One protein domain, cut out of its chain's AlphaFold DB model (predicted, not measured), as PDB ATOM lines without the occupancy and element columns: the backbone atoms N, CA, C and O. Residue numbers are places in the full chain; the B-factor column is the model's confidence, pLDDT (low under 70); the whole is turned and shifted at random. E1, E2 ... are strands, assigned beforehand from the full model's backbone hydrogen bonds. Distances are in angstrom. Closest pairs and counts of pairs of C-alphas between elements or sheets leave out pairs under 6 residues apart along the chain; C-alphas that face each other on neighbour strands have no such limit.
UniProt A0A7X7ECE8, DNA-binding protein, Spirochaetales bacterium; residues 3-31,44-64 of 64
ATOM      1  N   GLY A   3      27.073  28.058 -34.544       94.62
ATOM      2  CA  GLY A   3      26.439  28.438 -33.292       94.62
ATOM      3  C   GLY A   3      27.301  29.377 -32.469       94.62
ATOM      4  O   GLY A   3      28.250  29.971 -32.975       94.62
ATOM      5  N   THR A   4      26.952  29.512 -31.196       93.44
ATOM      6  CA  THR A   4      27.574  30.480 -30.292       93.44
ATOM      7  C   THR A   4      27.908  29.849 -28.951       93.44
ATOM      8  O   THR A   4      27.252  28.909 -28.496       93.44
ATOM      9  N   VAL A   5      28.929  30.401 -28.300       91.69
ATOM     10  CA  VAL A   5      29.236  30.150 -26.890       91.69
ATOM     11  C   VAL A   5      28.997  31.457 -26.154       91.69
ATOM     12  O   VAL A   5      29.595  32.470 -26.497       91.69
ATOM     13  N   MET A   6      28.096  31.449 -25.176       89.31
ATOM     14  CA  MET A   6      27.747  32.640 -24.391       89.31
ATOM     15  C   MET A   6      27.860  32.291 -22.916       89.31
ATOM     16  O   MET A   6      27.230  31.330 -22.474       89.31
ATOM     17  N   ASN A   7      28.697  33.021 -22.177       85.94
ATOM     18  CA  ASN A   7      29.026  32.743 -20.773       85.94
ATOM     19  C   ASN A   7      29.362  31.259 -20.516       85.94
ATOM     20  O   ASN A   7      28.839  30.636 -19.597       85.94
ATOM     21  N   GLY A   8      30.181  30.662 -21.389       85.81
ATOM     22  CA  GLY A   8      30.578  29.251 -21.303       85.81
ATOM     23  C   GLY A   8      29.497  28.237 -21.701       85.81
ATOM     24  O   GLY A   8      29.785  27.044 -21.750       85.81
ATOM     25  N   ALA A   9      28.276  28.672 -22.030       88.50
ATOM     26  CA  ALA A   9      27.193  27.798 -22.470       88.50
ATOM     27  C   ALA A   9      27.155  27.695 -24.011       88.50
ATOM     28  O   ALA A   9      26.792  28.672 -24.680       88.50
ATOM     29  N   PRO A  10      27.495  26.530 -24.597       91.56
ATOM     30  CA  PRO A  10      27.460  26.334 -26.038       91.56
ATOM     31  C   PRO A  10      26.031  26.125 -26.549       91.56
ATOM     32  O   PRO A  10      25.180  25.522 -25.896       91.56
ATOM     33  N   HIS A  11      25.778  26.573 -27.772       92.75
ATOM     34  CA  HIS A  11      24.593  26.210 -28.537       92.75
ATOM     35  C   HIS A  11      24.977  26.092 -29.997       92.75
ATOM     36  O   HIS A  11      25.050  27.085 -30.716       92.75
ATOM     37  N   PHE A  12      25.203  24.853 -30.421       96.12
ATOM     38  CA  PHE A  12      25.633  24.542 -31.773       96.12
ATOM     39  C   PHE A  12      24.611  23.688 -32.497       96.12
ATOM     40  O   PHE A  12      24.023  22.765 -31.928       96.12
ATOM     41  N   HIS A  13      24.414  23.996 -33.770       97.94
ATOM     42  CA  HIS A  13      23.680  23.174 -34.711       97.94
ATOM     43  C   HIS A  13      24.639  22.679 -35.796       97.94
ATOM     44  O   HIS A  13      25.594  23.358 -36.187       97.94
ATOM     45  N   ILE A  14      24.394  21.476 -36.294       97.44
ATOM     46  CA  ILE A  14      25.187  20.875 -37.364       97.44
ATOM     47  C   ILE A  14      24.267  20.309 -38.439       97.44
ATOM     48  O   ILE A  14      23.148  19.891 -38.148       97.44
ATOM     49  N   VAL A  15      24.767  20.311 -39.673       97.31
ATOM     50  CA  VAL A  15      24.258  19.497 -40.773       97.31
ATOM     51  C   VAL A  15      25.385  18.549 -41.163       97.31
ATOM     52  O   VAL A  15      26.519  18.995 -41.335       97.31
ATOM     53  N   ALA A  16      25.081  17.259 -41.253       95.44
ATOM     54  CA  ALA A  16      26.011  16.203 -41.627       95.44
ATOM     55  C   ALA A  16      25.404  15.347 -42.745       95.44
ATOM     56  O   ALA A  16      24.202  15.074 -42.749       95.44
ATOM     57  N   SER A  17      26.230  14.908 -43.688       96.50
ATOM     58  CA  SER A  17      25.832  13.976 -44.741       96.50
ATOM     59  C   SER A  17      26.137  12.544 -44.319       96.50
ATOM     60  O   SER A  17      27.286  12.215 -44.030       96.50
ATOM     61  N   GLY A  18      25.123  11.685 -44.314       94.31
ATOM     62  CA  GLY A  18      25.324  10.240 -44.358       94.31
ATOM     63  C   GLY A  18      25.194   9.719 -45.786       94.31
ATOM     64  O   GLY A  18      24.945  10.483 -46.713       94.31
ATOM     65  N   LYS A  19      25.315   8.398 -45.940       95.94
ATOM     66  CA  LYS A  19      25.282   7.713 -47.240       95.94
ATOM     67  C   LYS A  19      24.065   8.085 -48.099       95.94
ATOM     68  O   LYS A  19      24.231   8.424 -49.262       95.94
ATOM     69  N   ASP A  20      22.871   8.056 -47.505       96.56
ATOM     70  CA  ASP A  20      21.605   8.170 -48.249       96.56
ATOM     71  C   ASP A  20      20.761   9.389 -47.836       96.56
ATOM     72  O   ASP A  20      19.687   9.624 -48.386       96.56
ATOM     73  N   ARG A  21      21.201  10.156 -46.828       96.94
ATOM     74  CA  ARG A  21      20.448  11.314 -46.324       96.94
ATOM     75  C   ARG A  21      21.310  12.330 -45.592       96.94
ATOM     76  O   ARG A  21      22.393  12.022 -45.095       96.94
ATOM     77  N   LEU A  22      20.752  13.525 -45.449       97.38
ATOM     78  CA  LEU A  22      21.267  14.566 -44.570       97.38
ATOM     79  C   LEU A  22      20.666  14.429 -43.168       97.38
ATOM     80  O   LEU A  22      19.507  14.053 -42.994       97.38
ATOM     81  N   TYR A  23      21.469  14.773 -42.172       95.50
ATOM     82  CA  TYR A  23      21.102  14.837 -40.766       95.50
ATOM     83  C   TYR A  23      21.327  16.261 -40.290       95.50
ATOM     84  O   TYR A  23      22.375  16.839 -40.568       95.50
ATOM     85  N   GLY A  24      20.368  16.828 -39.568       96.62
ATOM     86  CA  GLY A  24      20.478  18.181 -39.041       96.62
ATOM     87  C   GLY A  24      19.889  18.281 -37.646       96.62
ATOM     88  O   GLY A  24      18.891  17.627 -37.346       96.62
ATOM     89  N   GLY A  25      20.498  19.095 -36.786       96.44
ATOM     90  CA  GLY A  25      19.950  19.337 -35.456       96.44
ATOM     91  C   GLY A  25      20.935  19.932 -34.462       96.44
ATOM     92  O   GLY A  25      22.016  20.400 -34.822       96.44
ATOM     93  N   HIS A  26      20.520  19.911 -33.197       97.06
ATOM     94  CA  HIS A  26      21.326  20.354 -32.068       97.06
ATOM     95  C   HIS A  26      22.455  19.360 -31.784       97.06
ATOM     96  O   HIS A  26      22.207  18.158 -31.655       97.06
ATOM     97  N   VAL A  27      23.680  19.866 -31.649       96.56
ATOM     98  CA  VAL A  27      24.835  19.053 -31.258       96.56
ATOM     99  C   VAL A  27      24.678  18.646 -29.797       96.56
ATOM    100  O   VAL A  27      24.389  19.479 -28.942       96.56
ATOM    101  N   LYS A  28      24.869  17.361 -29.503       94.50
ATOM    102  CA  LYS A  28      24.809  16.824 -28.140       94.50
ATOM    103  C   LYS A  28      26.186  16.350 -27.692       94.50
ATOM    104  O   LYS A  28      27.035  16.020 -28.521       94.50
ATOM    105  N   MET A  29      26.374  16.275 -26.377       93.00
ATOM    106  CA  MET A  29      27.526  15.585 -25.797       93.00
ATOM    107  C   MET A  29      27.615  14.150 -26.325       93.00
ATOM    108  O   MET A  29      26.588  13.498 -26.513       93.00
ATOM    109  N   GLY A  30      28.840  13.691 -26.588       94.00
ATOM    110  CA  GLY A  30      29.107  12.415 -27.261       94.00
ATOM    111  C   GLY A  30      29.144  12.501 -28.791       94.00
ATOM    112  O   GLY A  30      29.300  11.480 -29.447       94.00
ATOM    113  N   THR A  31      29.006  13.695 -29.380       94.81
ATOM    114  CA  THR A  31      29.339  13.896 -30.800       94.81
ATOM    115  C   THR A  31      30.856  13.888 -30.956       94.81
ATOM    116  O   THR A  31      31.535  14.715 -30.347       94.81
ATOM    117  N   ILE A  44      33.510  38.238 -29.878       91.56
ATOM    118  CA  ILE A  44      32.935  39.580 -29.984       91.56
ATOM    119  C   ILE A  44      33.128  40.264 -28.633       91.56
ATOM    120  O   ILE A  44      32.455  39.927 -27.660       91.56
ATOM    121  N   GLU A  45      34.085  41.186 -28.560       90.12
ATOM    122  CA  GLU A  45      34.362  41.943 -27.338       90.12
ATOM    123  C   GLU A  45      33.263  42.974 -27.051       90.12
ATOM    124  O   GLU A  45      32.586  43.464 -27.955       90.12
ATOM    125  N   GLY A  46      33.059  43.286 -25.768       88.44
ATOM    126  CA  GLY A  46      32.031  44.232 -25.321       88.44
ATOM    127  C   GLY A  46      30.592  43.709 -25.392       88.44
ATOM    128  O   GLY A  46      29.684  44.415 -24.969       88.44
ATOM    129  N   LEU A  47      30.372  42.483 -25.876       85.75
ATOM    130  CA  LEU A  47      29.067  41.834 -25.987       85.75
ATOM    131  C   LEU A  47      28.902  40.752 -24.905       85.75
ATOM    132  O   LEU A  47      29.146  39.569 -25.143       85.75
ATOM    133  N   ASN A  48      28.465  41.151 -23.708       83.44
ATOM    134  CA  ASN A  48      28.193  40.220 -22.609       83.44
ATOM    135  C   ASN A  48      26.751  39.707 -22.690       83.44
ATOM    136  O   ASN A  48      25.822  40.334 -22.183       83.44
ATOM    137  N   LEU A  49      26.553  38.565 -23.351       84.50
ATOM    138  CA  LEU A  49      25.241  37.927 -23.458       84.50
ATOM    139  C   LEU A  49      25.070  36.811 -22.431       84.50
ATOM    140  O   LEU A  49      25.865  35.874 -22.370       84.50
ATOM    141  N   GLU A  50      23.957  36.840 -21.708       83.38
ATOM    142  CA  GLU A  50      23.530  35.764 -20.820       83.38
ATOM    143  C   GLU A  50      22.235  35.106 -21.308       83.38
ATOM    144  O   GLU A  50      21.356  35.736 -21.902       83.38
ATOM    145  N   ARG A  51      22.080  33.812 -21.015       83.19
ATOM    146  CA  ARG A  51      20.796  33.123 -21.181       83.19
ATOM    147  C   ARG A  51      20.001  33.224 -19.888       83.19
ATOM    148  O   ARG A  51      20.427  32.684 -18.872       83.19
ATOM    149  N   LYS A  52      18.804  33.809 -19.956       84.31
ATOM    150  CA  LYS A  52      17.828  33.783 -18.855       84.31
ATOM    151  C   LYS A  52      16.505  33.177 -19.312       84.31
ATOM    152  O   LYS A  52      16.140  33.224 -20.491       84.31
ATOM    153  N   ILE A  53      15.790  32.585 -18.361       83.62
ATOM    154  CA  ILE A  53      14.415  32.129 -18.557       83.62
ATOM    155  C   ILE A  53      13.502  33.343 -18.386       83.62
ATOM    156  O   ILE A  53      13.549  34.029 -17.368       83.62
ATOM    157  N   GLY A  54      12.711  33.637 -19.413       80.88
ATOM    158  CA  GLY A  54      11.708  34.690 -19.386       80.88
ATOM    159  C   GLY A  54      10.441  34.284 -18.621       80.88
ATOM    160  O   GLY A  54      10.272  33.120 -18.255       80.88
ATOM    161  N   PRO A  55       9.501  35.225 -18.432       83.94
ATOM    162  CA  PRO A  55       8.301  35.029 -17.606       83.94
ATOM    163  C   PRO A  55       7.318  33.968 -18.133       83.94
ATOM    164  O   PRO A  55       6.408  33.567 -17.419       83.94
ATOM    165  N   TYR A  56       7.500  33.493 -19.364       87.69
ATOM    166  CA  TYR A  56       6.682  32.469 -20.020       87.69
ATOM    167  C   TYR A  56       7.479  31.177 -20.271       87.69
ATOM    168  O   TYR A  56       7.212  30.455 -21.228       87.69
ATOM    169  N   ASN A  57       8.494  30.900 -19.444       81.38
ATOM    170  CA  ASN A  57       9.373  29.729 -19.559       81.38
ATOM    171  C   ASN A  57      10.145  29.639 -20.896       81.38
ATOM    172  O   ASN A  57      10.525  28.566 -21.364       81.38
ATOM    173  N   GLN A  58      10.397  30.786 -21.527       81.50
ATOM    174  CA  GLN A  58      11.149  30.893 -22.771       81.50
ATOM    175  C   GLN A  58      12.614  31.230 -22.495       81.50
ATOM    176  O   GLN A  58      12.917  32.178 -21.773       81.50
ATOM    177  N   ARG A  59      13.551  30.491 -23.095       75.75
ATOM    178  CA  ARG A  59      14.983  30.812 -23.000       75.75
ATOM    179  C   ARG A  59      15.307  31.963 -23.951       75.75
ATOM    180  O   ARG A  59      15.239  31.786 -25.163       75.75
ATOM    181  N   LYS A  60      15.656  33.130 -23.409       77.81
ATOM    182  CA  LYS A  60      16.041  34.327 -24.172       77.81
ATOM    183  C   LYS A  60      17.485  34.718 -23.877       77.81
ATOM    184  O   LYS A  60      18.044  34.335 -22.849       77.81
ATOM    185  N   LEU A  61      18.070  35.463 -24.808       79.31
ATOM    186  CA  LEU A  61      19.360  36.119 -24.632       79.31
ATOM    187  C   LEU A  61      19.129  37.530 -24.102       79.31
ATOM    188  O   LEU A  61      18.250  38.233 -24.599       79.31
ATOM    189  N   PHE A  62      19.904  37.908 -23.098       73.62
ATOM    190  CA  PHE A  62      19.894  39.231 -22.491       73.62
ATOM    191  C   PHE A  62      21.304  39.799 -22.541       73.62
ATOM    192  O   PHE A  62      22.276  39.049 -22.476       73.62
ATOM    193  N   TRP A  63      21.397  41.115 -22.679       70.00
ATOM    194  CA  TRP A  63      22.651  41.847 -22.573       70.00
ATOM    195  C   TRP A  63      22.877  42.218 -21.103       70.00
ATOM    196  O   TRP A  63      21.968  42.787 -20.494       70.00
ATOM    197  N   CYS A  64      24.042  41.874 -20.548       60.81
ATOM    198  CA  CYS A  64      24.472  42.246 -19.195       60.81
ATOM    199  C   CYS A  64      25.282  43.536 -19.182       60.81
ATOM    200  O   CYS A  64      26.182  43.674 -20.045       60.81
TER     201      CYS A  64
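AT A GLANCE: This is residues 3 to 31 and 44 to 64 of the 64 residues of the protein "DNA-binding protein" of Spirochaetales bacterium (UniProt A0A7X7ECE8). A long, narrow antiparallel sheet is built along strand E2, with E1 beside one part of it and E3 beside the other, and a separate hairpin of E4 and E5 is set crosswise near the E1 end. At the other end of the sheet the turn of residues 17 to 22 sticks out. The printed part has 50 residues, with no named helix and five named strands, E1 to E5 in order along the chain; the larger sheet has the order E1, E2, E3, the smaller E4, E5, and both are antiparallel. The class is all strand, with 28 of the 50 residues in named strands. The whole is only just extended, close to loose, with a radius of gyration of the C-alphas of 14.8 A and spans of 44 by 30 by 17 A.

IN THESE COORDINATES: E2, residues 9 to 17, is the longest strand, 26.2 A from first to last C-alpha; C-alpha 9 is at (27.193, 27.798, -22.470) and C-alpha 17 at (25.832, 13.976, -44.741). E1 is residues 3 to 6, 9.9 A long, and E3 is residues 22 to 26, 13.8 A long. In the other sheet E4, residues 49 to 53, measures 13.2 A and E5, residues 59 to 63, measures 13.4 A, with C-alpha 63 at (22.651, 41.847, -22.573).

HOW THE PARTS SIT: E1, E2 and E3 form a meander, each strand the antiparallel neighbour of the one before, with E1 and E3 as edge strands. The pairing is staggered: E2 pairs with E1 over residues 9 to 12 and with E3 over residues 13 to 17. In the hairpin of E1 and E2 the directions stand at 168 degrees, and N 11 and O 4 are within hydrogen-bond range at 2.9 A. In the hairpin of E2 and E3 the angle is 174 degrees, and N 16 and O 23 are 2.8 A apart. E4 and E5 form a hairpin at 143 degrees, with N 50 and O 62 at 2.9 A and N 60 and O 52 at 3.0 A. Between the two sheets, E1 and E4 have 3 pairs of C-alphas within 8 A, the closest being those of Met 6 and Leu 49, 5.9 A apart. E2 and E4 are only just apart, their closest C-alphas 8.4 A from each other, and E3 is apart from both E4 and E5.

THE WHOLE: The C-alphas of Asp 20 and Cys 64 are the two farthest apart, at 44.9 A. Residues 32 to 43 are not printed, and C-alphas 31 and 44 are 25.9 A apart across this cut, which falls in the link from E3 to E4. The links E1 to E2, E2 to E3 and E4 to E5 are tight. The mean pLDDT of the printed part is 88.9, and residue 64, the chain's last, is under 70.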